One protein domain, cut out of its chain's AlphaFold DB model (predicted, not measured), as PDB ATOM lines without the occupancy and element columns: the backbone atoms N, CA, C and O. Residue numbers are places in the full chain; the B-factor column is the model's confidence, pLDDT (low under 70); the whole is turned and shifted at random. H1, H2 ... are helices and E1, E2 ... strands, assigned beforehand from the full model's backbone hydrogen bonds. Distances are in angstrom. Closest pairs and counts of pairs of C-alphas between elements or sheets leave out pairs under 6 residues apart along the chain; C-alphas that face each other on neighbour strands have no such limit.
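Overview. This is residues 2 to 31, 49 to 69 and 262 to 398 of the 456 residues of the protein "Prenylcysteine lyase-domain-containing protein" of Lineolata rhizophorae (UniProt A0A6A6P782). A twisted sheet of seven strands has H1 over one of its faces, running along E3. H3 and H4 make a small pair away from that face, and the linking chain leads out to H5, the element farthest from the mean of the C-alphas. The 188 printed residues run H1 H2 E1 E2 E3 H3 E4 E5 E6 H4 H5 E7, mixed in class, with under half of the residues in these elements. The mixed sheet's order is E2, E1, E4, E5, E6, E3, E7. The whole is compact, with a radius of gyration of the C-alphas of 17.1 A and spans of 45 by 45 by 37 A.

Arrangement. E4, residues 291 to 294, E5, 317 to 326, and E6, 334 to 343, form a meander, each strand the antiparallel neighbour of the one before. N 292 and O 318 are 2.8 A apart, and N 319 and O 340 2.9 A. E6 is antiparallel to E3, residues 262 to 271, with N 339 to O 269 at 2.8 A. E3 is antiparallel to the edge strand E7, residues 387 to 397, with N 266 to O 391 at 2.8 A. Beside E4 runs E1, residues 53 to 56, parallel at 29 degrees, with N 54 to O 291 at 2.8 A. E1 and the other edge strand, E2, residues 61 to 65, are a hairpin, with N 55 to O 63 at 2.9 A. H1, residues 3 to 11, is on the sheet at a height of 8.9 A, over E3 and along the strands, at 1 degree on the local plane. H2, residues 21 to 24, only grazes the sheet with residues 22 to 24. H3, residues 277 to 280, and H4, 349 to 356, only just touch, with 3 pairs of C-alphas within 8 A, closest Ala 279 and Ile 355 at 5.2 A. Neither is on the sheet, nor is H5, residues 363 to 366. E6, H4, H5 and E7 form a split strand-helix-strand unit, two strands running the same way with E3 between them, with a right-handed crossover. In H1 and H4 every O i to N i+4 pair is within hydrogen-bond range; H2, H3 and H5 are too short for one.

Along the chain. E7 is 30.3 A long, E3 and E6 28.0 A each, E5 24.4 A, and H1 12.0 A. E5 bends by 59 degrees at residue 323. H1 begins at C-alpha 3 (-14.351, -32.944, 47.798), and E7 ends at C-alpha 397 (-23.468, -45.636, 28.917).

Size, cuts and confidence. The C-alphas farthest apart, those of Glu 31 and Glu 364, are 54.4 A apart. Residues 32 to 48 and 70 to 261 are not printed, with gaps of 22.8 A and 30.5 A between C-alphas. The links E4 to E5 and H5 to E7 are long. Mean pLDDT of the printed part is 81.5; 47 residues are under 70, among them 14 to 31 and 362 to 379.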
ATOM      1  N   ASN A   2     -18.435 -34.756  48.589       52.41
ATOM      2  CA  ASN A   2     -17.927 -34.293  47.289       52.41
ATOM      3  C   ASN A   2     -16.809 -33.262  47.517       52.41
ATOM      4  O   ASN A   2     -17.079 -32.083  47.745       52.41
ATOM      5  N   ARG A   3     -15.556 -33.734  47.502       62.06
ATOM      6  CA  ARG A   3     -14.351 -32.944  47.798       62.06
ATOM      7  C   ARG A   3     -14.257 -31.670  46.951       62.06
ATOM      8  O   ARG A   3     -13.831 -30.647  47.458       62.06
ATOM      9  N   ILE A   4     -14.770 -31.700  45.723       68.31
ATOM     10  CA  ILE A   4     -14.748 -30.569  44.788       68.31
ATOM     11  C   ILE A   4     -15.647 -29.423  45.273       68.31
ATOM     12  O   ILE A   4     -15.247 -28.262  45.272       68.31
ATOM     13  N   LEU A   5     -16.872 -29.742  45.708       63.78
ATOM     14  CA  LEU A   5     -17.799 -28.741  46.249       63.78
ATOM     15  C   LEU A   5     -17.335 -28.225  47.608       63.78
ATOM     16  O   LEU A   5     -17.574 -27.063  47.919       63.78
ATOM     17  N   PHE A   6     -16.673 -29.072  48.397       65.19
ATOM     18  CA  PHE A   6     -16.052 -28.661  49.650       65.19
ATOM     19  C   PHE A   6     -14.915 -27.665  49.398       65.19
ATOM     20  O   PHE A   6     -14.947 -26.576  49.955       65.19
ATOM     21  N   GLU A   7     -13.986 -27.984  48.496       74.31
ATOM     22  CA  GLU A   7     -12.872 -27.105  48.116       74.31
ATOM     23  C   GLU A   7     -13.377 -25.770  47.546       74.31
ATOM     24  O   GLU A   7     -12.887 -24.707  47.923       74.31
ATOM     25  N   ALA A   8     -14.408 -25.790  46.694       70.94
ATOM     26  CA  ALA A   8     -15.038 -24.564  46.208       70.94
ATOM     27  C   ALA A   8     -15.741 -23.784  47.336       70.94
ATOM     28  O   ALA A   8     -15.634 -22.561  47.410       70.94
ATOM     29  N   ALA A   9     -16.467 -24.459  48.229       69.88
ATOM     30  CA  ALA A   9     -17.158 -23.799  49.333       69.88
ATOM     31  C   ALA A   9     -16.180 -23.151  50.317       69.88
ATOM     32  O   ALA A   9     -16.385 -22.001  50.701       69.88
ATOM     33  N   GLU A  10     -15.102 -23.854  50.657       77.06
ATOM     34  CA  GLU A  10     -13.995 -23.348  51.462       77.06
ATOM     35  C   GLU A  10     -13.366 -22.121  50.795       77.06
ATOM     36  O   GLU A  10     -13.294 -21.049  51.400       77.06
ATOM     37  N   ARG A  11     -13.017 -22.231  49.507       78.62
ATOM     38  CA  ARG A  11     -12.333 -21.164  48.768       78.62
ATOM     39  C   ARG A  11     -13.173 -19.908  48.575       78.62
ATOM     40  O   ARG A  11     -12.590 -18.842  48.454       78.62
ATOM     41  N   PHE A  12     -14.502 -19.998  48.543       78.56
ATOM     42  CA  PHE A  12     -15.403 -18.854  48.310       78.56
ATOM     43  C   PHE A  12     -16.275 -18.496  49.525       78.56
ATOM     44  O   PHE A  12     -17.235 -17.735  49.384       78.56
ATOM     45  N   ASN A  13     -15.958 -19.053  50.704       72.50
ATOM     46  CA  ASN A  13     -16.739 -18.938  51.941       72.50
ATOM     47  C   ASN A  13     -18.251 -19.120  51.708       72.50
ATOM     48  O   ASN A  13     -19.089 -18.317  52.130       72.50
ATOM     49  N   LEU A  14     -18.595 -20.148  50.939       64.12
ATOM     50  CA  LEU A  14     -19.972 -20.447  50.591       64.12
ATOM     51  C   LEU A  14     -20.561 -21.376  51.643       64.12
ATOM     52  O   LEU A  14     -19.911 -22.339  52.048       64.12
ATOM     53  N   SER A  15     -21.828 -21.178  52.016       53.81
ATOM     54  CA  SER A  15     -22.520 -22.220  52.771       53.81
ATOM     55  C   SER A  15     -22.598 -23.494  51.925       53.81
ATOM     56  O   SER A  15     -22.901 -23.454  50.722       53.81
ATOM     57  N   THR A  16     -22.304 -24.628  52.562       46.28
ATOM     58  CA  THR A  16     -22.538 -25.967  52.006       46.28
ATOM     59  C   THR A  16     -24.030 -26.306  51.986       46.28
ATOM     60  O   THR A  16     -24.438 -27.191  51.241       46.28
ATOM     61  N   SER A  17     -24.866 -25.562  52.725       41.44
ATOM     62  CA  SER A  17     -26.314 -25.529  52.518       41.44
ATOM     63  C   SER A  17     -26.624 -24.836  51.186       41.44
ATOM     64  O   SER A  17     -26.242 -23.690  50.954       41.44
ATOM     65  N   SER A  18     -27.241 -25.621  50.307       38.78
ATOM     66  CA  SER A  18     -27.535 -25.412  48.887       38.78
ATOM     67  C   SER A  18     -27.772 -23.963  48.431       38.78
ATOM     68  O   SER A  18     -28.695 -23.278  48.851       38.78
ATOM     69  N   ALA A  19     -26.953 -23.542  47.464       37.69
ATOM     70  CA  ALA A  19     -27.317 -22.539  46.459       37.69
ATOM     71  C   ALA A  19     -27.461 -23.216  45.080       37.69
ATOM     72  O   ALA A  19     -27.194 -22.606  44.052       37.69
ATOM     73  N   GLU A  20     -27.807 -24.509  45.086       40.00
ATOM     74  CA  GLU A  20     -28.350 -25.210  43.916       40.00
ATOM     75  C   GLU A  20     -29.832 -24.853  43.701       40.00
ATOM     76  O   GLU A  20     -30.327 -25.015  42.586       40.00
ATOM     77  N   ASP A  21     -30.492 -24.310  44.739       38.62
ATOM     78  CA  ASP A  21     -31.934 -24.045  44.805       38.62
ATOM     79  C   ASP A  21     -32.418 -23.185  43.612       38.62
ATOM     80  O   ASP A  21     -33.294 -23.597  42.872       38.62
ATOM     81  N   ASP A  22     -31.803 -22.052  43.264       35.72
ATOM     82  CA  ASP A  22     -32.473 -21.119  42.330       35.72
ATOM     83  C   ASP A  22     -32.395 -21.447  40.821       35.72
ATOM     84  O   ASP A  22     -33.094 -20.833  40.007       35.72
ATOM     85  N   ILE A  23     -31.515 -22.362  40.416       37.66
ATOM     86  CA  ILE A  23     -30.971 -22.398  39.046       37.66
ATOM     87  C   ILE A  23     -31.506 -23.607  38.251       37.66
ATOM     88  O   ILE A  23     -31.941 -23.433  37.112       37.66
ATOM     89  N   TYR A  24     -31.608 -24.799  38.859       35.72
ATOM     90  CA  TYR A  24     -32.281 -25.959  38.240       35.72
ATOM     91  C   TYR A  24     -33.809 -25.947  38.414       35.72
ATOM     92  O   TYR A  24     -34.514 -26.524  37.591       35.72
ATOM     93  N   GLU A  25     -34.332 -25.232  39.419       37.97
ATOM     94  CA  GLU A  25     -35.755 -25.193  39.812       37.97
ATOM     95  C   GLU A  25     -36.739 -24.754  38.713       37.97
ATOM     96  O   GLU A  25     -37.959 -24.828  38.896       37.97
ATOM     97  N   ARG A  26     -36.247 -24.189  37.607       40.38
ATOM     98  CA  ARG A  26     -37.068 -23.293  36.796       40.38
ATOM     99  C   ARG A  26     -37.052 -23.553  35.293       40.38
ATOM    100  O   ARG A  26     -37.971 -23.076  34.652       40.38
ATOM    101  N   VAL A  27     -36.101 -24.318  34.747       40.06
ATOM    102  CA  VAL A  27     -35.847 -24.424  33.289       40.06
ATOM    103  C   VAL A  27     -37.058 -24.939  32.488       40.06
ATOM    104  O   VAL A  27     -37.203 -24.578  31.323       40.06
ATOM    105  N   TRP A  28     -37.959 -25.719  33.102       43.66
ATOM    106  CA  TRP A  28     -39.034 -26.409  32.372       43.66
ATOM    107  C   TRP A  28     -40.402 -26.405  33.056       43.66
ATOM    108  O   TRP A  28     -41.220 -27.262  32.761       43.66
ATOM    109  N   LYS A  29     -40.705 -25.453  33.949       37.72
ATOM    110  CA  LYS A  29     -42.043 -25.402  34.571       37.72
ATOM    111  C   LYS A  29     -43.131 -25.111  33.532       37.72
ATOM    112  O   LYS A  29     -43.217 -23.985  33.039       37.72
ATOM    113  N   TRP A  30     -43.977 -26.100  33.251       37.53
ATOM    114  CA  TRP A  30     -45.322 -25.890  32.722       37.53
ATOM    115  C   TRP A  30     -46.261 -25.709  33.921       37.53
ATOM    116  O   TRP A  30     -46.387 -26.603  34.751       37.53
ATOM    117  N   GLU A  31     -46.893 -24.543  34.058       40.84
ATOM    118  CA  GLU A  31     -47.929 -24.322  35.076       40.84
ATOM    119  C   GLU A  31     -49.302 -24.258  34.392       40.84
ATOM    120  O   GLU A  31     -49.552 -23.389  33.556       40.84
ATOM    121  N   VAL A  49     -31.007  -7.497  31.848       58.88
ATOM    122  CA  VAL A  49     -31.460  -8.867  32.104       58.88
ATOM    123  C   VAL A  49     -30.884  -9.765  31.014       58.88
ATOM    124  O   VAL A  49     -31.444  -9.851  29.919       58.88
ATOM    125  N   SER A  50     -29.741 -10.392  31.303       68.00
ATOM    126  CA  SER A  50     -29.204 -11.476  30.479       68.00
ATOM    127  C   SER A  50     -30.269 -12.561  30.333       68.00
ATOM    128  O   SER A  50     -30.951 -12.865  31.319       68.00
ATOM    129  N   PRO A  51     -30.456 -13.133  29.128       81.69
ATOM    130  CA  PRO A  51     -31.357 -14.257  28.970       81.69
ATOM    131  C   PRO A  51     -30.980 -15.380  29.939       81.69
ATOM    132  O   PRO A  51     -29.809 -15.660  30.197       81.69
ATOM    133  N   PHE A  52     -31.984 -16.045  30.484       85.00
ATOM    134  CA  PHE A  52     -31.758 -17.179  31.357       85.00
ATOM    135  C   PHE A  52     -31.137 -18.348  30.579       85.00
ATOM    136  O   PHE A  52     -30.071 -18.831  30.952       85.00
ATOM    137  N   LEU A  53     -31.748 -18.740  29.459       88.12
ATOM    138  CA  LEU A  53     -31.350 -19.892  28.645       88.12
ATOM    139  C   LEU A  53     -31.077 -19.471  27.199       88.12
ATOM    140  O   LEU A  53     -31.816 -18.664  26.633       88.12
ATOM    141  N   GLY A  54     -30.060 -20.064  26.582       93.88
ATOM    142  CA  GLY A  54     -29.835 -20.024  25.143       93.88
ATOM    143  C   GLY A  54     -29.361 -21.365  24.599       93.88
ATOM    144  O   GLY A  54     -28.639 -22.093  25.275       93.88
ATOM    145  N   ILE A  55     -29.761 -21.677  23.369       96.81
ATOM    146  CA  ILE A  55     -29.316 -22.864  22.635       96.81
ATOM    147  C   ILE A  55     -28.404 -22.405  21.504       96.81
ATOM    148  O   ILE A  55     -28.844 -21.704  20.596       96.81
ATOM    149  N   TRP A  56     -27.135 -22.778  21.595       97.88
ATOM    150  CA  TRP A  56     -26.046 -22.413  20.698       97.88
ATOM    151  C   TRP A  56     -25.757 -23.540  19.705       97.88
ATOM    152  O   TRP A  56     -25.590 -24.686  20.112       97.88
ATOM    153  N   ASN A  57     -25.661 -23.240  18.412       97.44
ATOM    154  CA  ASN A  57     -25.341 -24.248  17.392       97.44
ATOM    155  C   ASN A  57     -23.885 -24.188  16.885       97.44
ATOM    156  O   ASN A  57     -23.574 -24.783  15.864       97.44
ATOM    157  N   GLY A  58     -22.991 -23.429  17.524       96.69
ATOM    158  CA  GLY A  58     -21.638 -23.177  16.998       96.69
ATOM    159  C   GLY A  58     -21.496 -21.886  16.191       96.69
ATOM    160  O   GLY A  58     -20.375 -21.442  15.970       96.69
ATOM    161  N   GLU A  59     -22.604 -21.259  15.790       96.81
ATOM    162  CA  GLU A  59     -22.595 -20.011  15.017       96.81
ATOM    163  C   GLU A  59     -23.537 -18.944  15.585       96.81
ATOM    164  O   GLU A  59     -23.163 -17.772  15.658       96.81
ATOM    165  N   ALA A  60     -24.740 -19.338  16.006       96.56
ATOM    166  CA  ALA A  60     -25.754 -18.446  16.547       96.56
ATOM    167  C   ALA A  60     -26.557 -19.108  17.675       96.56
ATOM    168  O   ALA A  60     -26.661 -20.336  17.786       96.56
ATOM    169  N   PHE A  61     -27.188 -18.274  18.503       96.62
ATOM    170  CA  PHE A  61     -28.233 -18.733  19.410       96.62
ATOM    171  C   PHE A  61     -29.533 -18.955  18.632       96.62
ATOM    172  O   PHE A  61     -30.221 -18.002  18.270       96.62
ATOM    173  N   VAL A  62     -29.886 -20.217  18.391       95.31
ATOM    174  CA  VAL A  62     -31.106 -20.584  17.654       95.31
ATOM    175  C   VAL A  62     -32.364 -20.391  18.499       95.31
ATOM    176  O   VAL A  62     -33.422 -20.075  17.962       95.31
ATOM    177  N   TYR A  63     -32.240 -20.474  19.824       91.81
ATOM    178  CA  TYR A  63     -33.319 -20.229  20.777       91.81
ATOM    179  C   TYR A  63     -32.785 -19.479  21.998       91.81
ATOM    180  O   TYR A  63     -31.681 -19.760  22.462       91.81
ATOM    181  N   THR A  64     -33.573 -18.545  22.534       90.19
ATOM    182  CA  THR A  64     -33.279 -17.861  23.799       90.19
ATOM    183  C   THR A  64     -34.543 -17.688  24.629       90.19
ATOM    184  O   THR A  64     -35.637 -17.481  24.100       90.19
ATOM    185  N   GLN A  65     -34.386 -17.738  25.947       82.06
ATOM    186  CA  GLN A  65     -35.460 -17.565  26.914       82.06
ATOM    187  C   GLN A  65     -35.022 -16.577  27.991       82.06
ATOM    188  O   GLN A  65     -33.947 -16.715  28.573       82.06
ATOM    189  N   LYS A  66     -35.850 -15.560  28.251       79.88
ATOM    190  CA  LYS A  66     -35.512 -14.477  29.189       79.88
ATOM    191  C   LYS A  66     -35.683 -14.883  30.646       79.88
ATOM    192  O   LYS A  66     -34.806 -14.610  31.453       79.88
ATOM    193  N   SER A  67     -36.815 -15.500  30.969       68.25
ATOM    194  CA  SER A  67     -37.118 -15.994  32.310       68.25
ATOM    195  C   SER A  67     -36.889 -17.491  32.371       68.25
ATOM    196  O   SER A  67     -36.869 -18.175  31.352       68.25
ATOM    197  N   ALA A  68     -36.743 -18.001  33.580       58.16
ATOM    198  CA  ALA A  68     -36.626 -19.421  33.790       58.16
ATOM    199  C   ALA A  68     -37.986 -20.129  33.628       58.16
ATOM    200  O   ALA A  68     -38.062 -21.102  32.892       58.16
ATOM    201  N   SER A  69     -39.080 -19.574  34.163       56.41
ATOM    202  CA  SER A  69     -40.433 -20.087  33.906       56.41
ATOM    203  C   SER A  69     -40.920 -19.779  32.486       56.41
ATOM    204  O   SER A  69     -40.724 -18.670  31.979       56.41
ATOM    205  N   VAL A 262     -19.879 -42.719  27.897       94.56
ATOM    206  CA  VAL A 262     -19.530 -41.358  27.516       94.56
ATOM    207  C   VAL A 262     -18.409 -40.848  28.418       94.56
ATOM    208  O   VAL A 262     -18.545 -40.799  29.644       94.56
ATOM    209  N   GLN A 263     -17.299 -40.446  27.798       94.94
ATOM    210  CA  GLN A 263     -16.193 -39.771  28.467       94.94
ATOM    211  C   GLN A 263     -16.499 -38.272  28.578       94.94
ATOM    212  O   GLN A 263     -16.175 -37.472  27.704       94.94
ATOM    213  N   LEU A 264     -17.149 -37.880  29.669       95.38
ATOM    214  CA  LEU A 264     -17.561 -36.501  29.891       95.38
ATOM    215  C   LEU A 264     -16.448 -35.700  30.569       95.38
ATOM    216  O   LEU A 264     -16.046 -35.989  31.702       95.38
ATOM    217  N   HIS A 265     -16.001 -34.631  29.914       95.62
ATOM    218  CA  HIS A 265     -15.102 -33.657  30.514       95.62
ATOM    219  C   HIS A 265     -15.906 -32.582  31.246       95.62
ATOM    220  O   HIS A 265     -16.700 -31.846  30.658       95.62
ATOM    221  N   VAL A 266     -15.670 -32.471  32.551       94.50
ATOM    222  CA  VAL A 266     -16.291 -31.476  33.426       94.50
ATOM    223  C   VAL A 266     -15.235 -30.475  33.864       94.50
ATOM    224  O   VAL A 266     -14.262 -30.837  34.525       94.50
ATOM    225  N   THR A 267     -15.441 -29.206  33.525       93.88
ATOM    226  CA  THR A 267     -14.592 -28.101  33.991       93.88
ATOM    227  C   THR A 267     -15.406 -27.172  34.873       93.88
ATOM    228  O   THR A 267     -16.405 -26.607  34.432       93.88
ATOM    229  N   LEU A 268     -14.980 -27.011  36.120       92.94
ATOM    230  CA  LEU A 268     -15.492 -26.017  37.051       92.94
ATOM    231  C   LEU A 268     -14.451 -24.918  37.191       92.94
ATOM    232  O   LEU A 268     -13.285 -25.227  37.400       92.94
ATOM    233  N   PHE A 269     -14.835 -23.653  37.085       92.31
ATOM    234  CA  PHE A 269     -13.884 -22.557  37.274       92.31
ATOM    235  C   PHE A 269     -14.565 -21.309  37.812       92.31
ATOM    236  O   PHE A 269     -15.762 -21.110  37.605       92.31
ATOM    237  N   SER A 270     -13.806 -20.466  38.501       91.94
ATOM    238  CA  SER A 270     -14.288 -19.205  39.057       91.94
ATOM    239  C   SER A 270     -13.661 -18.003  38.372       91.94
ATOM    240  O   SER A 270     -12.466 -17.971  38.081       91.94
ATOM    241  N   THR A 271     -14.476 -16.983  38.135       92.94
ATOM    242  CA  THR A 271     -14.036 -15.749  37.488       92.94
ATOM    243  C   THR A 271     -14.910 -14.568  37.915       92.94
ATOM    244  O   THR A 271     -16.117 -14.735  38.138       92.94
ATOM    245  N   PRO A 272     -14.365 -13.342  38.008       91.75
ATOM    246  CA  PRO A 272     -15.182 -12.137  38.149       91.75
ATOM    247  C   PRO A 272     -15.930 -11.777  36.853       91.75
ATOM    248  O   PRO A 272     -16.845 -10.945  36.876       91.75
ATOM    249  N   ARG A 273     -15.572 -12.388  35.715       92.69
ATOM    250  CA  ARG A 273     -16.066 -12.018  34.386       92.69
ATOM    251  C   ARG A 273     -17.408 -12.675  34.051       92.69
ATOM    252  O   ARG A 273     -17.801 -13.715  34.592       92.69
ATOM    253  N   ALA A 274     -18.160 -12.007  33.185       92.62
ATOM    254  CA  ALA A 274     -19.253 -12.632  32.450       92.62
ATOM    255  C   ALA A 274     -18.685 -13.300  31.188       92.62
ATOM    256  O   ALA A 274     -17.572 -12.976  30.777       92.62
ATOM    257  N   LEU A 275     -19.445 -14.209  30.578       95.38
ATOM    258  CA  LEU A 275     -19.084 -14.740  29.265       95.38
ATOM    259  C   LEU A 275     -19.064 -13.602  28.230       95.38
ATOM    260  O   LEU A 275     -19.949 -12.742  28.230       95.38
ATOM    261  N   SER A 276     -18.055 -13.600  27.364       95.62
ATOM    262  CA  SER A 276     -17.854 -12.584  26.337       95.62
ATOM    263  C   SER A 276     -18.883 -12.728  25.212       95.62
ATOM    264  O   SER A 276     -18.950 -13.799  24.606       95.62
ATOM    265  N   PRO A 277     -19.639 -11.670  24.854       95.88
ATOM    266  CA  PRO A 277     -20.564 -11.703  23.719       95.88
ATOM    267  C   PRO A 277     -19.883 -12.097  22.400       95.88
ATOM    268  O   PRO A 277     -20.431 -12.887  21.632       95.88
ATOM    269  N   SER A 278     -18.649 -11.632  22.173       95.31
ATOM    270  CA  SER A 278     -17.903 -11.922  20.944       95.31
ATOM    271  C   SER A 278     -17.579 -13.407  20.767       95.31
ATOM    272  O   SER A 278     -17.485 -13.870  19.635       95.31
ATOM    273  N   ALA A 279     -17.469 -14.173  21.858       95.81
ATOM    274  CA  ALA A 279     -17.240 -15.616  21.798       95.81
ATOM    275  C   ALA A 279     -18.431 -16.390  21.210       95.81
ATOM    276  O   ALA A 279     -18.276 -17.539  20.807       95.81
ATOM    277  N   PHE A 280     -19.605 -15.756  21.166       96.75
ATOM    278  CA  PHE A 280     -20.855 -16.315  20.659       96.75
ATOM    279  C   PHE A 280     -21.411 -15.499  19.485       96.75
ATOM    280  O   PHE A 280     -22.620 -15.480  19.264       96.75
ATOM    281  N   ASN A 281     -20.541 -14.785  18.758       96.31
ATOM    282  CA  ASN A 281     -20.907 -13.933  17.621       96.31
ATOM    283  C   ASN A 281     -21.981 -12.875  17.940       96.31
ATOM    284  O   ASN A 281     -22.704 -12.425  17.052       96.31
ATOM    285  N   LEU A 282     -22.088 -12.466  19.205       94.69
ATOM    286  CA  LEU A 282     -22.996 -11.411  19.635       94.69
ATOM    287  C   LEU A 282     -22.300 -10.051  19.595       94.69
ATOM    288  O   LEU A 282     -21.080  -9.936  19.758       94.69
ATOM    289  N   SER A 283     -23.091  -8.995  19.426       91.50
ATOM    290  CA  SER A 283     -22.589  -7.629  19.544       91.50
ATOM    291  C   SER A 283     -22.153  -7.329  20.984       91.50
ATOM    292  O   SER A 283     -22.699  -7.871  21.944       91.50
ATOM    293  N   GLY A 284     -21.194  -6.415  21.171       85.19
ATOM    294  CA  GLY A 284     -20.690  -6.062  22.510       85.19
ATOM    295  C   GLY A 284     -21.738  -5.460  23.461       85.19
ATOM    296  O   GLY A 284     -21.499  -5.391  24.662       85.19
ATOM    297  N   SER A 285     -22.892  -5.026  22.940       84.50
ATOM    298  CA  SER A 285     -24.040  -4.547  23.723       84.50
ATOM    299  C   SER A 285     -24.992  -5.652  24.185       84.50
ATOM    300  O   SER A 285     -25.835  -5.411  25.048       84.50
ATOM    301  N   GLU A 286     -24.906  -6.842  23.595       88.88
ATOM    302  CA  GLU A 286     -25.720  -7.992  23.973       88.88
ATOM    303  C   GLU A 286     -25.105  -8.737  25.158       88.88
ATOM    304  O   GLU A 286     -23.951  -8.542  25.532       88.88
ATOM    305  N   SER A 287     -25.904  -9.600  25.778       90.12
ATOM    306  CA  SER A 287     -25.468 -10.407  26.914       90.12
ATOM    307  C   SER A 287     -25.616 -11.881  26.585       90.12
ATOM    308  O   SER A 287     -26.628 -12.309  26.030       90.12
ATOM    309  N   VAL A 288     -24.594 -12.655  26.942       94.31
ATOM    310  CA  VAL A 288     -24.626 -14.110  26.808       94.31
ATOM    311  C   VAL A 288     -25.604 -14.677  27.842       94.31
ATOM    312  O   VAL A 288     -25.601 -14.200  28.985       94.31
ATOM    313  N   PRO A 289     -26.435 -15.667  27.476       92.69
ATOM    314  CA  PRO A 289     -27.330 -16.325  28.413       92.69
ATOM    315  C   PRO A 289     -26.607 -16.966  29.605       92.69
ATOM    316  O   PRO A 289     -25.471 -17.424  29.490       92.69
ATOM    317  N   THR A 290     -27.284 -17.035  30.753       88.25
ATOM    318  CA  THR A 290     -26.731 -17.648  31.981       88.25
ATOM    319  C   THR A 290     -26.499 -19.155  31.821       88.25
ATOM    320  O   THR A 290     -25.551 -19.705  32.389       88.25
ATOM    321  N   PHE A 291     -27.348 -19.804  31.026       89.19
ATOM    322  CA  PHE A 291     -27.221 -21.190  30.603       89.19
ATOM    323  C   PHE A 291     -27.115 -21.260  29.093       89.19
ATOM    324  O   PHE A 291     -28.048 -20.893  28.377       89.19
ATOM    325  N   VAL A 292     -25.995 -21.780  28.620       96.00
ATOM    326  CA  VAL A 292     -25.764 -22.056  27.211       96.00
ATOM    327  C   VAL A 292     -25.806 -23.562  27.025       96.00
ATOM    328  O   VAL A 292     -24.898 -24.270  27.457       96.00
ATOM    329  N   LEU A 293     -26.873 -24.052  26.407       96.25
ATOM    330  CA  LEU A 293     -26.958 -25.420  25.903       96.25
ATOM    331  C   LEU A 293     -26.533 -25.439  24.442       96.25
ATOM    332  O   LEU A 293     -26.475 -24.389  23.800       96.25
ATOM    333  N   THR A 294     -26.262 -26.624  23.904       97.69
ATOM    334  CA  THR A 294     -25.808 -26.743  22.519       97.69
ATOM    335  C   THR A 294     -26.669 -27.650  21.676       97.69
ATOM    336  O   THR A 294     -27.221 -28.637  22.155       97.69
ATOM    337  N   THR A 295     -26.728 -27.329  20.392       97.88
ATOM    338  CA  THR A 295     -27.252 -28.215  19.367       97.88
ATOM    339  C   THR A 295     -26.309 -28.284  18.163       97.88
ATOM    340  O   THR A 295     -25.288 -27.603  18.134       97.88
ATOM    341  N   LEU A 296     -26.637 -29.135  17.198       97.38
ATOM    342  CA  LEU A 296     -25.927 -29.303  15.938       97.38
ATOM    343  C   LEU A 296     -26.394 -28.280  14.897       97.38
ATOM    344  O   LEU A 296     -27.567 -27.891  14.867       97.38
ATOM    345  N   GLN A 297     -25.492 -27.879  14.008       95.75
ATOM    346  CA  GLN A 297     -25.821 -27.075  12.836       95.75
ATOM    347  C   GLN A 297     -26.689 -27.850  11.835       95.75
ATOM    348  O   GLN A 297     -26.714 -29.084  11.836       95.75
ATOM    349  N   PRO A 298     -27.408 -27.141  10.940       92.81
ATOM    350  CA  PRO A 298     -28.242 -27.765   9.923       92.81
ATOM    351  C   PRO A 298     -27.540 -28.798   9.034       92.81
ATOM    352  O   PRO A 298     -28.211 -29.739   8.606       92.81
ATOM    353  N   ASP A 299     -26.241 -28.630   8.784       93.62
ATOM    354  CA  ASP A 299     -25.396 -29.476   7.935       93.62
ATOM    355  C   ASP A 299     -24.638 -30.577   8.696       93.62
ATOM    356  O   ASP A 299     -23.966 -31.394   8.072       93.62
ATOM    357  N   GLU A 300     -24.752 -30.620  10.024       95.38
ATOM    358  CA  GLU A 300     -24.171 -31.672  10.856       95.38
ATOM    359  C   GLU A 300     -25.145 -32.847  11.005       95.38
ATOM    360  O   GLU A 300     -26.291 -32.673  11.439       95.38
ATOM    361  N   ASP A 301     -24.663 -34.046  10.671       92.06
ATOM    362  CA  ASP A 301     -25.341 -35.321  10.897       92.06
ATOM    363  C   ASP A 301     -24.321 -36.358  11.403       92.06
ATOM    364  O   ASP A 301     -23.531 -36.876  10.610       92.06
ATOM    365  N   PRO A 302     -24.282 -36.620  12.718       92.50
ATOM    366  CA  PRO A 302     -23.354 -37.578  13.303       92.50
ATOM    367  C   PRO A 302     -23.718 -39.038  13.018       92.50
ATOM    368  O   PRO A 302     -22.892 -39.914  13.252       92.50
ATOM    369  N   GLY A 303     -24.931 -39.336  12.534       92.25
ATOM    370  CA  GLY A 303     -25.364 -40.719  12.341       92.25
ATOM    371  C   GLY A 303     -25.228 -41.552  13.622       92.25
ATOM    372  O   GLY A 303     -25.725 -41.161  14.680       92.25
ATOM    373  N   ASP A 304     -24.562 -42.697  13.518       87.81
ATOM    374  CA  ASP A 304     -24.254 -43.627  14.608       87.81
ATOM    375  C   ASP A 304     -22.825 -43.480  15.169       87.81
ATOM    376  O   ASP A 304     -22.399 -44.310  15.973       87.81
ATOM    377  N   ASP A 305     -22.097 -42.423  14.795       93.31
ATOM    378  CA  ASP A 305     -20.757 -42.145  15.316       93.31
ATOM    379  C   ASP A 305     -20.812 -41.706  16.789       93.31
ATOM    380  O   ASP A 305     -21.194 -40.580  17.127       93.31
ATOM    381  N   LEU A 306     -20.416 -42.617  17.681       89.06
ATOM    382  CA  LEU A 306     -20.385 -42.392  19.128       89.06
ATOM    383  C   LEU A 306     -19.264 -41.437  19.559       89.06
ATOM    384  O   LEU A 306     -19.337 -40.864  20.646       89.06
ATOM    385  N   GLU A 307     -18.251 -41.232  18.716       88.06
ATOM    386  CA  GLU A 307     -17.093 -40.380  19.002       88.06
ATOM    387  C   GLU A 307     -17.224 -38.973  18.399       88.06
ATOM    388  O   GLU A 307     -16.347 -38.132  18.598       88.06
ATOM    389  N   TYR A 308     -18.343 -38.670  17.728       93.44
ATOM    390  CA  TYR A 308     -18.582 -37.373  17.085       93.44
ATOM    391  C   TYR A 308     -18.453 -36.172  18.041       93.44
ATOM    392  O   TYR A 308     -18.063 -35.067  17.647       93.44
ATOM    393  N   GLY A 309     -18.790 -36.381  19.315       93.75
ATOM    394  CA  GLY A 309     -18.594 -35.401  20.376       93.75
ATOM    395  C   GLY A 309     -19.490 -34.168  20.245       93.75
ATOM    396  O   GLY A 309     -20.688 -34.238  19.967       93.75
ATOM    397  N   ALA A 310     -18.941 -32.988  20.514       95.19
ATOM    398  CA  ALA A 310     -19.746 -31.774  20.583       95.19
ATOM    399  C   ALA A 310     -20.046 -31.140  19.210       95.19
ATOM    400  O   ALA A 310     -20.864 -30.214  19.154       95.19
ATOM    401  N   GLY A 311     -19.435 -31.619  18.123       95.25
ATOM    402  CA  GLY A 311     -19.527 -31.000  16.799       95.25
ATOM    403  C   GLY A 311     -18.999 -29.559  16.781       95.25
ATOM    404  O   GLY A 311     -18.197 -29.149  17.627       95.25
ATOM    405  N   LYS A 312     -19.490 -28.747  15.844       95.94
ATOM    406  CA  LYS A 312     -19.121 -27.331  15.677       95.94
ATOM    407  C   LYS A 312     -19.482 -26.457  16.878       95.94
ATOM    408  O   LYS A 312     -18.867 -25.411  17.072       95.94
ATOM    409  N   ALA A 313     -20.439 -26.872  17.712       96.38
ATOM    410  CA  ALA A 313     -20.746 -26.169  18.956       96.38
ATOM    411  C   ALA A 313     -19.570 -26.194  19.953       96.38
ATOM    412  O   ALA A 313     -19.414 -25.253  20.731       96.38
ATOM    413  N   GLY A 314     -18.733 -27.239  19.912       95.44
ATOM    414  CA  GLY A 314     -17.466 -27.338  20.647       95.44
ATOM    415  C   GLY A 314     -17.567 -27.622  22.152       95.44
ATOM    416  O   GLY A 314     -16.537 -27.746  22.809       95.44
ATOM    417  N   PHE A 315     -18.777 -27.708  22.706       97.50
ATOM    418  CA  PHE A 315     -19.071 -28.149  24.072       97.50
ATOM    419  C   PHE A 315     -20.531 -28.644  24.156       97.50
ATOM    420  O   PHE A 315     -21.295 -28.486  23.206       97.50
ATOM    421  N   PHE A 316     -20.940 -29.239  25.279       97.06
ATOM    422  CA  PHE A 316     -22.328 -29.659  25.526       97.06
ATOM    423  C   PHE A 316     -23.133 -28.594  26.269       97.06
ATOM    424  O   PHE A 316     -24.249 -28.272  25.854       97.06
ATOM    425  N   SER A 317     -22.564 -28.015  27.335       96.88
ATOM    426  CA  SER A 317     -23.178 -26.884  28.042       96.88
ATOM    427  C   SER A 317     -22.171 -25.996  28.780       96.88
ATOM    428  O   SER A 317     -21.109 -26.470  29.184       96.88
ATOM    429  N   ILE A 318     -22.538 -24.730  29.004       97.19
ATOM    430  CA  ILE A 318     -21.889 -23.800  29.939       97.19
ATOM    431  C   ILE A 318     -22.972 -23.221  30.848       97.19
ATOM    432  O   ILE A 318     -23.994 -22.731  30.372       97.19
ATOM    433  N   SER A 319     -22.765 -23.263  32.162       91.31
ATOM    434  CA  SER A 319     -23.744 -22.770  33.140       91.31
ATOM    435  C   SER A 319     -23.067 -22.104  34.327       91.31
ATOM    436  O   SER A 319     -21.987 -22.521  34.744       91.31
ATOM    437  N   VAL A 320     -23.703 -21.082  34.899       86.94
ATOM    438  CA  VAL A 320     -23.308 -20.546  36.209       86.94
ATOM    439  C   VAL A 320     -23.911 -21.439  37.290       86.94
ATOM    440  O   VAL A 320     -25.129 -21.509  37.410       86.94
ATOM    441  N   VAL A 321     -23.078 -22.102  38.094       82.25
ATOM    442  CA  VAL A 321     -23.549 -22.972  39.189       82.25
ATOM    443  C   VAL A 321     -23.685 -22.234  40.513       82.25
ATOM    444  O   VAL A 321     -24.526 -22.594  41.329       82.25
ATOM    445  N   LYS A 322     -22.866 -21.203  40.751       80.75
ATOM    446  CA  LYS A 322     -22.914 -20.419  41.992       80.75
ATOM    447  C   LYS A 322     -22.286 -19.045  41.802       80.75
ATOM    448  O   LYS A 322     -21.430 -18.853  40.941       80.75
ATOM    449  N   LYS A 323     -22.688 -18.086  42.631       85.31
ATOM    450  CA  LYS A 323     -22.010 -16.794  42.790       85.31
ATOM    451  C   LYS A 323     -21.477 -16.706  44.214       85.31
ATOM    452  O   LYS A 323     -22.134 -17.166  45.144       85.31
ATOM    453  N   GLY A 324     -20.287 -16.150  44.371       84.31
ATOM    454  CA  GLY A 324     -19.576 -16.104  45.641       84.31
ATOM    455  C   GLY A 324     -18.713 -14.866  45.771       84.31
ATOM    456  O   GLY A 324     -18.594 -14.075  44.835       84.31
ATOM    457  N   ARG A 325     -18.097 -14.698  46.940       86.50
ATOM    458  CA  ARG A 325     -17.045 -13.701  47.138       86.50
ATOM    459  C   ARG A 325     -15.753 -14.442  47.412       86.50
ATOM    460  O   ARG A 325     -15.724 -15.285  48.294       86.50
ATOM    461  N   ASN A 326     -14.705 -14.131  46.666       87.81
ATOM    462  CA  ASN A 326     -13.404 -14.753  46.840       87.81
ATOM    463  C   ASN A 326     -12.641 -14.058  47.985       87.81
ATOM    464  O   ASN A 326     -12.174 -12.940  47.786       87.81
ATOM    465  N   PRO A 327     -12.505 -14.647  49.186       86.44
ATOM    466  CA  PRO A 327     -11.736 -14.065  50.282       86.44
ATOM    467  C   PRO A 327     -10.235 -13.966  49.967       86.44
ATOM    468  O   PRO A 327      -9.551 -13.153  50.581       86.44
ATOM    469  N   HIS A 328      -9.737 -14.748  49.003       85.81
ATOM    470  CA  HIS A 328      -8.330 -14.791  48.603       85.81
ATOM    471  C   HIS A 328      -7.991 -13.861  47.429       85.81
ATOM    472  O   HIS A 328      -6.831 -13.782  47.037       85.81
ATOM    473  N   SER A 329      -8.971 -13.158  46.848       86.50
ATOM    474  CA  SER A 329      -8.704 -12.209  45.763       86.50
ATOM    475  C   SER A 329      -7.966 -10.961  46.255       86.50
ATOM    476  O   SER A 329      -7.977 -10.637  47.442       86.50
ATOM    477  N   LEU A 330      -7.403 -10.190  45.325       79.69
ATOM    478  CA  LEU A 330      -6.867  -8.855  45.590       79.69
ATOM    479  C   LEU A 330      -7.665  -7.814  44.780       79.69
ATOM    480  O   LEU A 330      -7.618  -7.847  43.553       79.69
ATOM    481  N   PRO A 331      -8.422  -6.897  45.425       83.25
ATOM    482  CA  PRO A 331      -8.694  -6.820  46.865       83.25
ATOM    483  C   PRO A 331      -9.541  -8.006  47.380       83.25
ATOM    484  O   PRO A 331     -10.279  -8.609  46.591       83.25
ATOM    485  N   PRO A 332      -9.475  -8.338  48.686       85.31
ATOM    486  CA  PRO A 332     -10.236  -9.445  49.265       85.31
ATOM    487  C   PRO A 332     -11.745  -9.295  49.097       85.31
ATOM    488  O   PRO A 332     -12.308  -8.204  49.199       85.31
ATOM    489  N   GLY A 333     -12.418 -10.419  48.881       84.62
ATOM    490  CA  GLY A 333     -13.868 -10.489  48.768       84.62
ATOM    491  C   GLY A 333     -14.402 -10.024  47.417       84.62
ATOM    492  O   GLY A 333     -15.520  -9.507  47.373       84.62
ATOM    493  N   ARG A 334     -13.655 -10.178  46.319       89.38
ATOM    494  CA  ARG A 334     -14.138  -9.871  44.962       89.38
ATOM    495  C   ARG A 334     -15.332 -10.769  44.606       89.38
ATOM    496  O   ARG A 334     -15.266 -11.969  44.872       89.38
ATOM    497  N   PRO A 335     -16.427 -10.232  44.033       89.94
ATOM    498  CA  PRO A 335     -17.541 -11.054  43.579       89.94
ATOM    499  C   PRO A 335     -17.124 -11.895  42.369       89.94
ATOM    500  O   PRO A 335     -16.572 -11.374  41.402       89.94
ATOM    501  N   GLU A 336     -17.421 -13.186  42.415       91.06
ATOM    502  CA  GLU A 336     -17.064 -14.145  41.375       91.06
ATOM    503  C   GLU A 336     -18.227 -15.088  41.063       91.06
ATOM    504  O   GLU A 336     -19.130 -15.318  41.873       91.06
ATOM    505  N   ARG A 337     -18.211 -15.619  39.844       90.12
ATOM    506  CA  ARG A 337     -19.130 -16.641  39.347       90.12
ATOM    507  C   ARG A 337     -18.355 -17.937  39.219       90.12
ATOM    508  O   ARG A 337     -17.248 -17.919  38.696       90.12
ATOM    509  N   ILE A 338     -18.957 -19.034  39.654       90.56
ATOM    510  CA  ILE A 338     -18.467 -20.383  39.404       90.56
ATOM    511  C   ILE A 338     -19.236 -20.914  38.201       90.56
ATOM    512  O   ILE A 338     -20.463 -21.035  38.251       90.56
ATOM    513  N   TYR A 339     -18.520 -21.202  37.124       93.62
ATOM    514  CA  TYR A 339     -19.055 -21.822  35.922       93.62
ATOM    515  C   TYR A 339     -18.815 -23.326  35.939       93.62
ATOM    516  O   TYR A 339     -17.829 -23.800  36.504       93.62
ATOM    517  N   LYS A 340     -19.703 -24.060  35.272       94.69
ATOM    518  CA  LYS A 340     -19.565 -25.473  34.930       94.69
ATOM    519  C   LYS A 340     -19.678 -25.632  33.423       94.69
ATOM    520  O   LYS A 340     -20.664 -25.181  32.836       94.69
ATOM    521  N   ILE A 341     -18.690 -26.292  32.831       96.75
ATOM    522  CA  ILE A 341     -18.660 -26.671  31.421       96.75
ATOM    523  C   ILE A 341     -18.720 -28.190  31.325       96.75
ATOM    524  O   ILE A 341     -17.953 -28.882  31.999       96.75
ATOM    525  N   PHE A 342     -19.615 -28.680  30.474       96.94
ATOM    526  CA  PHE A 342     -19.620 -30.054  29.985       96.94
ATOM    527  C   PHE A 342     -19.127 -30.059  28.543       96.94
ATOM    528  O   PHE A 342     -19.648 -29.301  27.724       96.94
ATOM    529  N   SER A 343     -18.146 -30.900  28.234       97.06
ATOM    530  CA  SER A 343     -17.547 -31.026  26.904       97.06
ATOM    531  C   SER A 343     -17.120 -32.468  26.620       97.06
ATOM    532  O   SER A 343     -17.007 -33.296  27.523       97.06
ATOM    533  N   ASP A 344     -16.904 -32.756  25.343       95.06
ATOM    534  CA  ASP A 344     -16.373 -34.008  24.790       95.06
ATOM    535  C   ASP A 344     -14.850 -34.126  24.950       95.06
ATOM    536  O   ASP A 344     -14.298 -35.217  24.927       95.06
ATOM    537  N   LYS A 345     -14.164 -33.000  25.157       94.31
ATOM    538  CA  LYS A 345     -12.718 -32.927  25.403       94.31
ATOM    539  C   LYS A 345     -12.379 -31.956  26.518       94.31
ATOM    540  O   LYS A 345     -13.195 -31.126  26.926       94.31
ATOM    541  N   ARG A 346     -11.144 -32.025  27.011       91.88
ATOM    542  CA  ARG A 346     -10.644 -31.106  28.040       91.88
ATOM    543  C   ARG A 346     -10.716 -29.660  27.535       91.88
ATOM    544  O   ARG A 346     -10.179 -29.351  26.479       91.88
ATOM    545  N   VAL A 347     -11.316 -28.776  28.333       91.38
ATOM    546  CA  VAL A 347     -11.287 -27.327  28.093       91.38
ATOM    547  C   VAL A 347      -9.883 -26.789  28.378       91.38
ATOM    548  O   VAL A 347      -9.386 -26.890  29.511       91.38
ATOM    549  N   ASP A 348      -9.255 -26.237  27.345       87.88
ATOM    550  CA  ASP A 348      -7.955 -25.581  27.411       87.88
ATOM    551  C   ASP A 348      -8.072 -24.083  27.729       87.88
ATOM    552  O   ASP A 348      -9.160 -23.514  27.868       87.88
ATOM    553  N   ASP A 349      -6.919 -23.458  27.917       87.25
ATOM    554  CA  ASP A 349      -6.828 -22.071  28.350       87.25
ATOM    555  C   ASP A 349      -7.153 -21.099  27.207       87.25
ATOM    556  O   ASP A 349      -7.707 -20.035  27.464       87.25
ATOM    557  N   ALA A 350      -6.937 -21.505  25.951       88.81
ATOM    558  CA  ALA A 350      -7.370 -20.775  24.761       88.81
ATOM    559  C   ALA A 350      -8.900 -20.675  24.680       88.81
ATOM    560  O   ALA A 350      -9.467 -19.600  24.459       88.81
ATOM    561  N   PHE A 351      -9.601 -21.784  24.930       92.94
ATOM    562  CA  PHE A 351     -11.053 -21.801  25.022       92.94
ATOM    563  C   PHE A 351     -11.543 -20.877  26.139       92.94
ATOM    564  O   PHE A 351     -12.456 -20.083  25.906       92.94
ATOM    565  N   LEU A 352     -10.933 -20.948  27.330       94.19
ATOM    566  CA  LEU A 352     -11.276 -20.078  28.459       94.19
ATOM    567  C   LEU A 352     -11.021 -18.600  28.141       94.19
ATOM    568  O   LEU A 352     -11.907 -17.776  28.365       94.19
ATOM    569  N   ALA A 353      -9.864 -18.267  27.567       93.44
ATOM    570  CA  ALA A 353      -9.520 -16.906  27.175       93.44
ATOM    571  C   ALA A 353     -10.563 -16.333  26.211       93.44
ATOM    572  O   ALA A 353     -11.123 -15.257  26.444       93.44
ATOM    573  N   ARG A 354     -10.925 -17.118  25.188       94.44
ATOM    574  CA  ARG A 354     -11.949 -16.760  24.205       94.44
ATOM    575  C   ARG A 354     -13.311 -16.518  24.851       94.44
ATOM    576  O   ARG A 354     -13.891 -15.458  24.630       94.44
ATOM    577  N   ILE A 355     -13.828 -17.457  25.653       95.75
ATOM    578  CA  ILE A 355     -15.164 -17.304  26.260       95.75
ATOM    579  C   ILE A 355     -15.216 -16.201  27.323       95.75
ATOM    580  O   ILE A 355     -16.308 -15.737  27.638       95.75
ATOM    581  N   LEU A 356     -14.076 -15.777  27.877       95.31
ATOM    582  CA  LEU A 356     -13.984 -14.681  28.849       95.31
ATOM    583  C   LEU A 356     -13.599 -13.338  28.213       95.31
ATOM    584  O   LEU A 356     -13.704 -12.306  28.879       95.31
ATOM    585  N   GLY A 357     -13.195 -13.337  26.939       94.00
ATOM    586  CA  GLY A 357     -12.747 -12.143  26.226       94.00
ATOM    587  C   GLY A 357     -11.461 -11.560  26.811       94.00
ATOM    588  O   GLY A 357     -11.354 -10.342  26.946       94.00
ATOM    589  N   VAL A 358     -10.531 -12.425  27.217       93.00
ATOM    590  CA  VAL A 358      -9.214 -12.046  27.753       93.00
ATOM    591  C   VAL A 358      -8.106 -12.464  26.793       93.00
ATOM    592  O   VAL A 358      -8.356 -13.192  25.831       93.00
ATOM    593  N   GLU A 359      -6.900 -11.949  27.018       87.50
ATOM    594  CA  GLU A 359      -5.748 -12.256  26.174       87.50
ATOM    595  C   GLU A 359      -5.390 -13.742  26.278       87.50
ATOM    596  O   GLU A 359      -5.394 -14.328  27.363       87.50
ATOM    597  N   GLU A 360      -5.139 -14.364  25.128       81.06
ATOM    598  CA  GLU A 360      -4.751 -15.767  25.072       81.06
ATOM    599  C   GLU A 360      -3.308 -15.918  25.574       81.06
ATOM    600  O   GLU A 360      -2.432 -15.159  25.145       81.06
ATOM    601  N   PRO A 361      -3.032 -16.873  26.476       73.50
ATOM    602  CA  PRO A 361      -1.672 -17.102  26.941       73.50
ATOM    603  C   PRO A 361      -0.747 -17.540  25.799       73.50
ATOM    604  O   PRO A 361      -1.152 -18.264  24.891       73.50
ATOM    605  N   SER A 362       0.522 -17.121  25.842       68.00
ATOM    606  CA  SER A 362       1.502 -17.527  24.829       68.00
ATOM    607  C   SER A 362       1.739 -19.039  24.877       68.00
ATOM    608  O   SER A 362       1.859 -19.626  25.954       68.00
ATOM    609  N   SER A 363       1.862 -19.679  23.711       61.62
ATOM    610  CA  SER A 363       2.045 -21.135  23.590       61.62
ATOM    611  C   SER A 363       3.270 -21.677  24.344       61.62
ATOM    612  O   SER A 363       3.262 -22.827  24.768       61.62
ATOM    613  N   GLU A 364       4.295 -20.847  24.563       60.03
ATOM    614  CA  GLU A 364       5.511 -21.180  25.326       60.03
ATOM    615  C   GLU A 364       5.252 -21.359  26.836       60.03
ATOM    616  O   GLU A 364       5.994 -22.061  27.514       60.03
ATOM    617  N   SER A 365       4.179 -20.771  27.378       56.00
ATOM    618  CA  SER A 365       3.790 -20.901  28.796       56.00
ATOM    619  C   SER A 365       2.994 -22.177  29.115       56.00
ATOM    620  O   SER A 365       2.604 -22.398  30.262       56.00
ATOM    621  N   CYS A 366       2.745 -23.009  28.096       55.25
ATOM    622  CA  CYS A 366       1.840 -24.156  28.143       55.25
ATOM    623  C   CYS A 366       2.536 -25.519  27.971       55.25
ATOM    624  O   CYS A 366       1.836 -26.530  27.844       55.25
ATOM    625  N   GLU A 367       3.874 -25.576  27.950       53.75
ATOM    626  CA  GLU A 367       4.606 -26.850  27.967       53.75
ATOM    627  C   GLU A 367       4.319 -27.574  29.291       53.75
ATOM    628  O   GLU A 367       4.743 -27.134  30.356       53.75
ATOM    629  N   ARG A 368       3.539 -28.661  29.224       58.25
ATOM    630  CA  ARG A 368       3.177 -29.478  30.389       58.25
ATOM    631  C   ARG A 368       4.017 -30.744  30.430       58.25
ATOM    632  O   ARG A 368       4.015 -31.511  29.470       58.25
ATOM    633  N   ASP A 369       4.633 -30.989  31.579       54.19
ATOM    634  CA  ASP A 369       5.130 -32.311  31.956       54.19
ATOM    635  C   ASP A 369       3.946 -33.219  32.339       54.19
ATOM    636  O   ASP A 369       2.978 -32.766  32.956       54.19
ATOM    637  N   GLU A 370       4.030 -34.521  32.047       52.31
ATOM    638  CA  GLU A 370       2.993 -35.513  32.409       52.31
ATOM    639  C   GLU A 370       2.725 -35.594  33.930       52.31
ATOM    640  O   GLU A 370       1.695 -36.115  34.353       52.31
ATOM    641  N   ASN A 371       3.628 -35.040  34.748       54.62
ATOM    642  CA  ASN A 371       3.557 -35.008  36.210       54.62
ATOM    643  C   ASN A 371       2.994 -33.694  36.797       54.62
ATOM    644  O   ASN A 371       2.935 -33.563  38.022       54.62
ATOM    645  N   GLU A 372       2.622 -32.702  35.981       59.62
ATOM    646  CA  GLU A 372       2.079 -31.436  36.493       59.62
ATOM    647  C   GLU A 372       0.617 -31.537  36.952       59.62
ATOM    648  O   GLU A 372      -0.174 -32.330  36.440       59.62
ATOM    649  N   ASP A 373       0.242 -30.681  37.913       63.12
ATOM    650  CA  ASP A 373      -1.120 -30.600  38.444       63.12
ATOM    651  C   ASP A 373      -2.137 -30.376  37.300       63.12
ATOM    652  O   ASP A 373      -2.105 -29.333  36.632       63.12
ATOM    653  N   PRO A 374      -3.087 -31.307  37.069       61.59
ATOM    654  CA  PRO A 374      -4.092 -31.175  36.017       61.59
ATOM    655  C   PRO A 374      -5.013 -29.959  36.216       61.59
ATOM    656  O   PRO A 374      -5.744 -29.592  35.289       61.59
ATOM    657  N   HIS A 375      -4.988 -29.323  37.385       66.25
ATOM    658  CA  HIS A 375      -5.732 -28.116  37.723       66.25
ATOM    659  C   HIS A 375      -4.916 -26.822  37.587       66.25
ATOM    660  O   HIS A 375      -5.462 -25.744  37.809       66.25
ATOM    661  N   ARG A 376      -3.648 -26.884  37.166       67.69
ATOM    662  CA  ARG A 376      -2.817 -25.693  36.951       67.69
ATOM    663  C   ARG A 376      -3.265 -24.889  35.721       67.69
ATOM    664  O   ARG A 376      -3.705 -25.458  34.713       67.69
ATOM    665  N   PHE A 377      -3.146 -23.563  35.815       68.88
ATOM    666  CA  PHE A 377      -3.263 -22.641  34.682       68.88
ATOM    667  C   PHE A 377      -2.001 -22.694  33.823       68.88
ATOM    668  O   PHE A 377      -0.883 -22.656  34.336       68.88
ATOM    669  N   CYS A 378      -2.189 -22.729  32.515       63.69
ATOM    670  CA  CYS A 378      -1.160 -22.594  31.501       63.69
ATOM    671  C   CYS A 378      -1.219 -21.157  30.947       63.69
ATOM    672  O   CYS A 378      -1.617 -20.925  29.812       63.69
ATOM    673  N   GLY A 379      -0.884 -20.180  31.798       66.12
ATOM    674  CA  GLY A 379      -0.677 -18.779  31.403       66.12
ATOM    675  C   GLY A 379      -1.865 -17.812  31.552       66.12
ATOM    676  O   GLY A 379      -1.671 -16.619  31.331       66.12
ATOM    677  N   LEU A 380      -3.065 -18.261  31.945       80.62
ATOM    678  CA  LEU A 380      -4.169 -17.344  32.291       80.62
ATOM    679  C   LEU A 380      -3.864 -16.550  33.573       80.62
ATOM    680  O   LEU A 380      -3.393 -17.121  34.557       80.62
ATOM    681  N   ASP A 381      -4.179 -15.250  33.578       84.31
ATOM    682  CA  ASP A 381      -4.044 -14.393  34.763       84.31
ATOM    683  C   ASP A 381      -4.999 -14.871  35.879       84.31
ATOM    684  O   ASP A 381      -6.198 -15.066  35.655       84.31
ATOM    685  N   GLU A 382      -4.490 -15.021  37.106       82.19
ATOM    686  CA  GLU A 382      -5.286 -15.372  38.295       82.19
ATOM    687  C   GLU A 382      -6.396 -14.342  38.589       82.19
ATOM    688  O   GLU A 382      -7.420 -14.634  39.223       82.19
ATOM    689  N   ASN A 383      -6.227 -13.111  38.100       85.62
ATOM    690  CA  ASN A 383      -7.253 -12.081  38.140       85.62
ATOM    691  C   ASN A 383      -8.430 -12.396  37.210       85.62
ATOM    692  O   ASN A 383      -9.546 -11.960  37.505       85.62
ATOM    693  N   ASP A 384      -8.219 -13.167  36.149       89.62
ATOM    694  CA  ASP A 384      -9.251 -13.553  35.192       89.62
ATOM    695  C   ASP A 384      -9.882 -14.892  35.545       89.62
ATOM    696  O   ASP A 384     -11.110 -15.005  35.497       89.62
ATOM    697  N   VAL A 385      -9.086 -15.871  35.975       91.00
ATOM    698  CA  VAL A 385      -9.576 -17.150  36.496       91.00
ATOM    699  C   VAL A 385      -8.866 -17.470  37.805       91.00
ATOM    700  O   VAL A 385      -7.679 -17.756  37.837       91.00
ATOM    701  N   SER A 386      -9.604 -17.435  38.909       89.94
ATOM    702  CA  SER A 386      -9.032 -17.514  40.262       89.94
ATOM    703  C   SER A 386      -8.961 -18.940  40.821       89.94
ATOM    704  O   SER A 386      -8.290 -19.187  41.827       89.94
ATOM    705  N   TRP A 387      -9.696 -19.878  40.223       89.62
ATOM    706  CA  TRP A 387      -9.715 -21.301  40.560       89.62
ATOM    707  C   TRP A 387     -10.271 -22.099  39.387       89.62
ATOM    708  O   TRP A 387     -11.173 -21.641  38.683       89.62
ATOM    709  N   ILE A 388      -9.754 -23.309  39.204       89.06
ATOM    710  CA  ILE A 388     -10.236 -24.251  38.205       89.06
ATOM    711  C   ILE A 388     -10.097 -25.680  38.722       89.06
ATOM    712  O   ILE A 388      -9.140 -26.028  39.404       89.06
ATOM    713  N   HIS A 389     -11.062 -26.520  38.376       89.31
ATOM    714  CA  HIS A 389     -11.058 -27.948  38.622       89.31
ATOM    715  C   HIS A 389     -11.550 -28.662  37.366       89.31
ATOM    716  O   HIS A 389     -12.563 -28.289  36.774       89.31
ATOM    717  N   ARG A 390     -10.826 -29.696  36.945       89.06
ATOM    718  CA  ARG A 390     -11.085 -30.439  35.707       89.06
ATOM    719  C   ARG A 390     -11.187 -31.916  36.034       89.06
ATOM    720  O   ARG A 390     -10.242 -32.479  36.571       89.06
ATOM    721  N   LYS A 391     -12.303 -32.547  35.693       89.94
ATOM    722  CA  LYS A 391     -12.520 -33.966  35.953       89.94
ATOM    723  C   LYS A 391     -13.101 -34.660  34.735       89.94
ATOM    724  O   LYS A 391     -13.985 -34.120  34.078       89.94
ATOM    725  N   VAL A 392     -12.602 -35.860  34.467       92.44
ATOM    726  CA  VAL A 392     -13.150 -36.764  33.458       92.44
ATOM    727  C   VAL A 392     -14.014 -37.798  34.163       92.44
ATOM    728  O   VAL A 392     -13.620 -38.326  35.206       92.44
ATOM    729  N   TRP A 393     -15.194 -38.059  33.613       91.12
ATOM    730  CA  TRP A 393     -16.120 -39.069  34.106       91.12
ATOM    731  C   TRP A 393     -16.476 -40.044  32.990       91.12
ATOM    732  O   TRP A 393     -16.706 -39.620  31.864       91.12
ATOM    733  N   HIS A 394     -16.603 -41.323  33.334       91.81
ATOM    734  CA  HIS A 394     -17.442 -42.254  32.583       91.81
ATOM    735  C   HIS A 394     -18.863 -42.074  33.118       91.81
ATOM    736  O   HIS A 394     -19.236 -42.700  34.105       91.81
ATOM    737  N   SER A 395     -19.588 -41.084  32.588       86.94
ATOM    738  CA  SER A 395     -20.778 -40.540  33.260       86.94
ATOM    739  C   SER A 395     -22.008 -41.433  33.149       86.94
ATOM    740  O   SER A 395     -22.780 -41.518  34.097       86.94
ATOM    741  N   TYR A 396     -22.188 -42.053  31.987       89.06
ATOM    742  CA  TYR A 396     -23.297 -42.944  31.651       89.06
ATOM    743  C   TYR A 396     -22.933 -43.751  30.398       89.06
ATOM    744  O   TYR A 396     -22.059 -43.313  29.634       89.06
ATOM    745  N   PRO A 397     -23.585 -44.901  30.167       93.81
ATOM    746  CA  PRO A 397     -23.468 -45.636  28.917       93.81
ATOM    747  C   PRO A 397     -23.871 -44.803  27.694       93.81
ATOM    748  O   PRO A 397     -24.618 -43.825  27.791       93.81
ATOM    749  N   PHE A 398     -23.422 -45.222  26.513       95.00
ATOM    750  CA  PHE A 398     -24.138 -44.860  25.293       95.00
ATOM    751  C   PHE A 398     -25.465 -45.622  25.260       95.00
ATOM    752  O   PHE A 398     -25.488 -46.854  25.229       95.00
TER     753      PHE A 398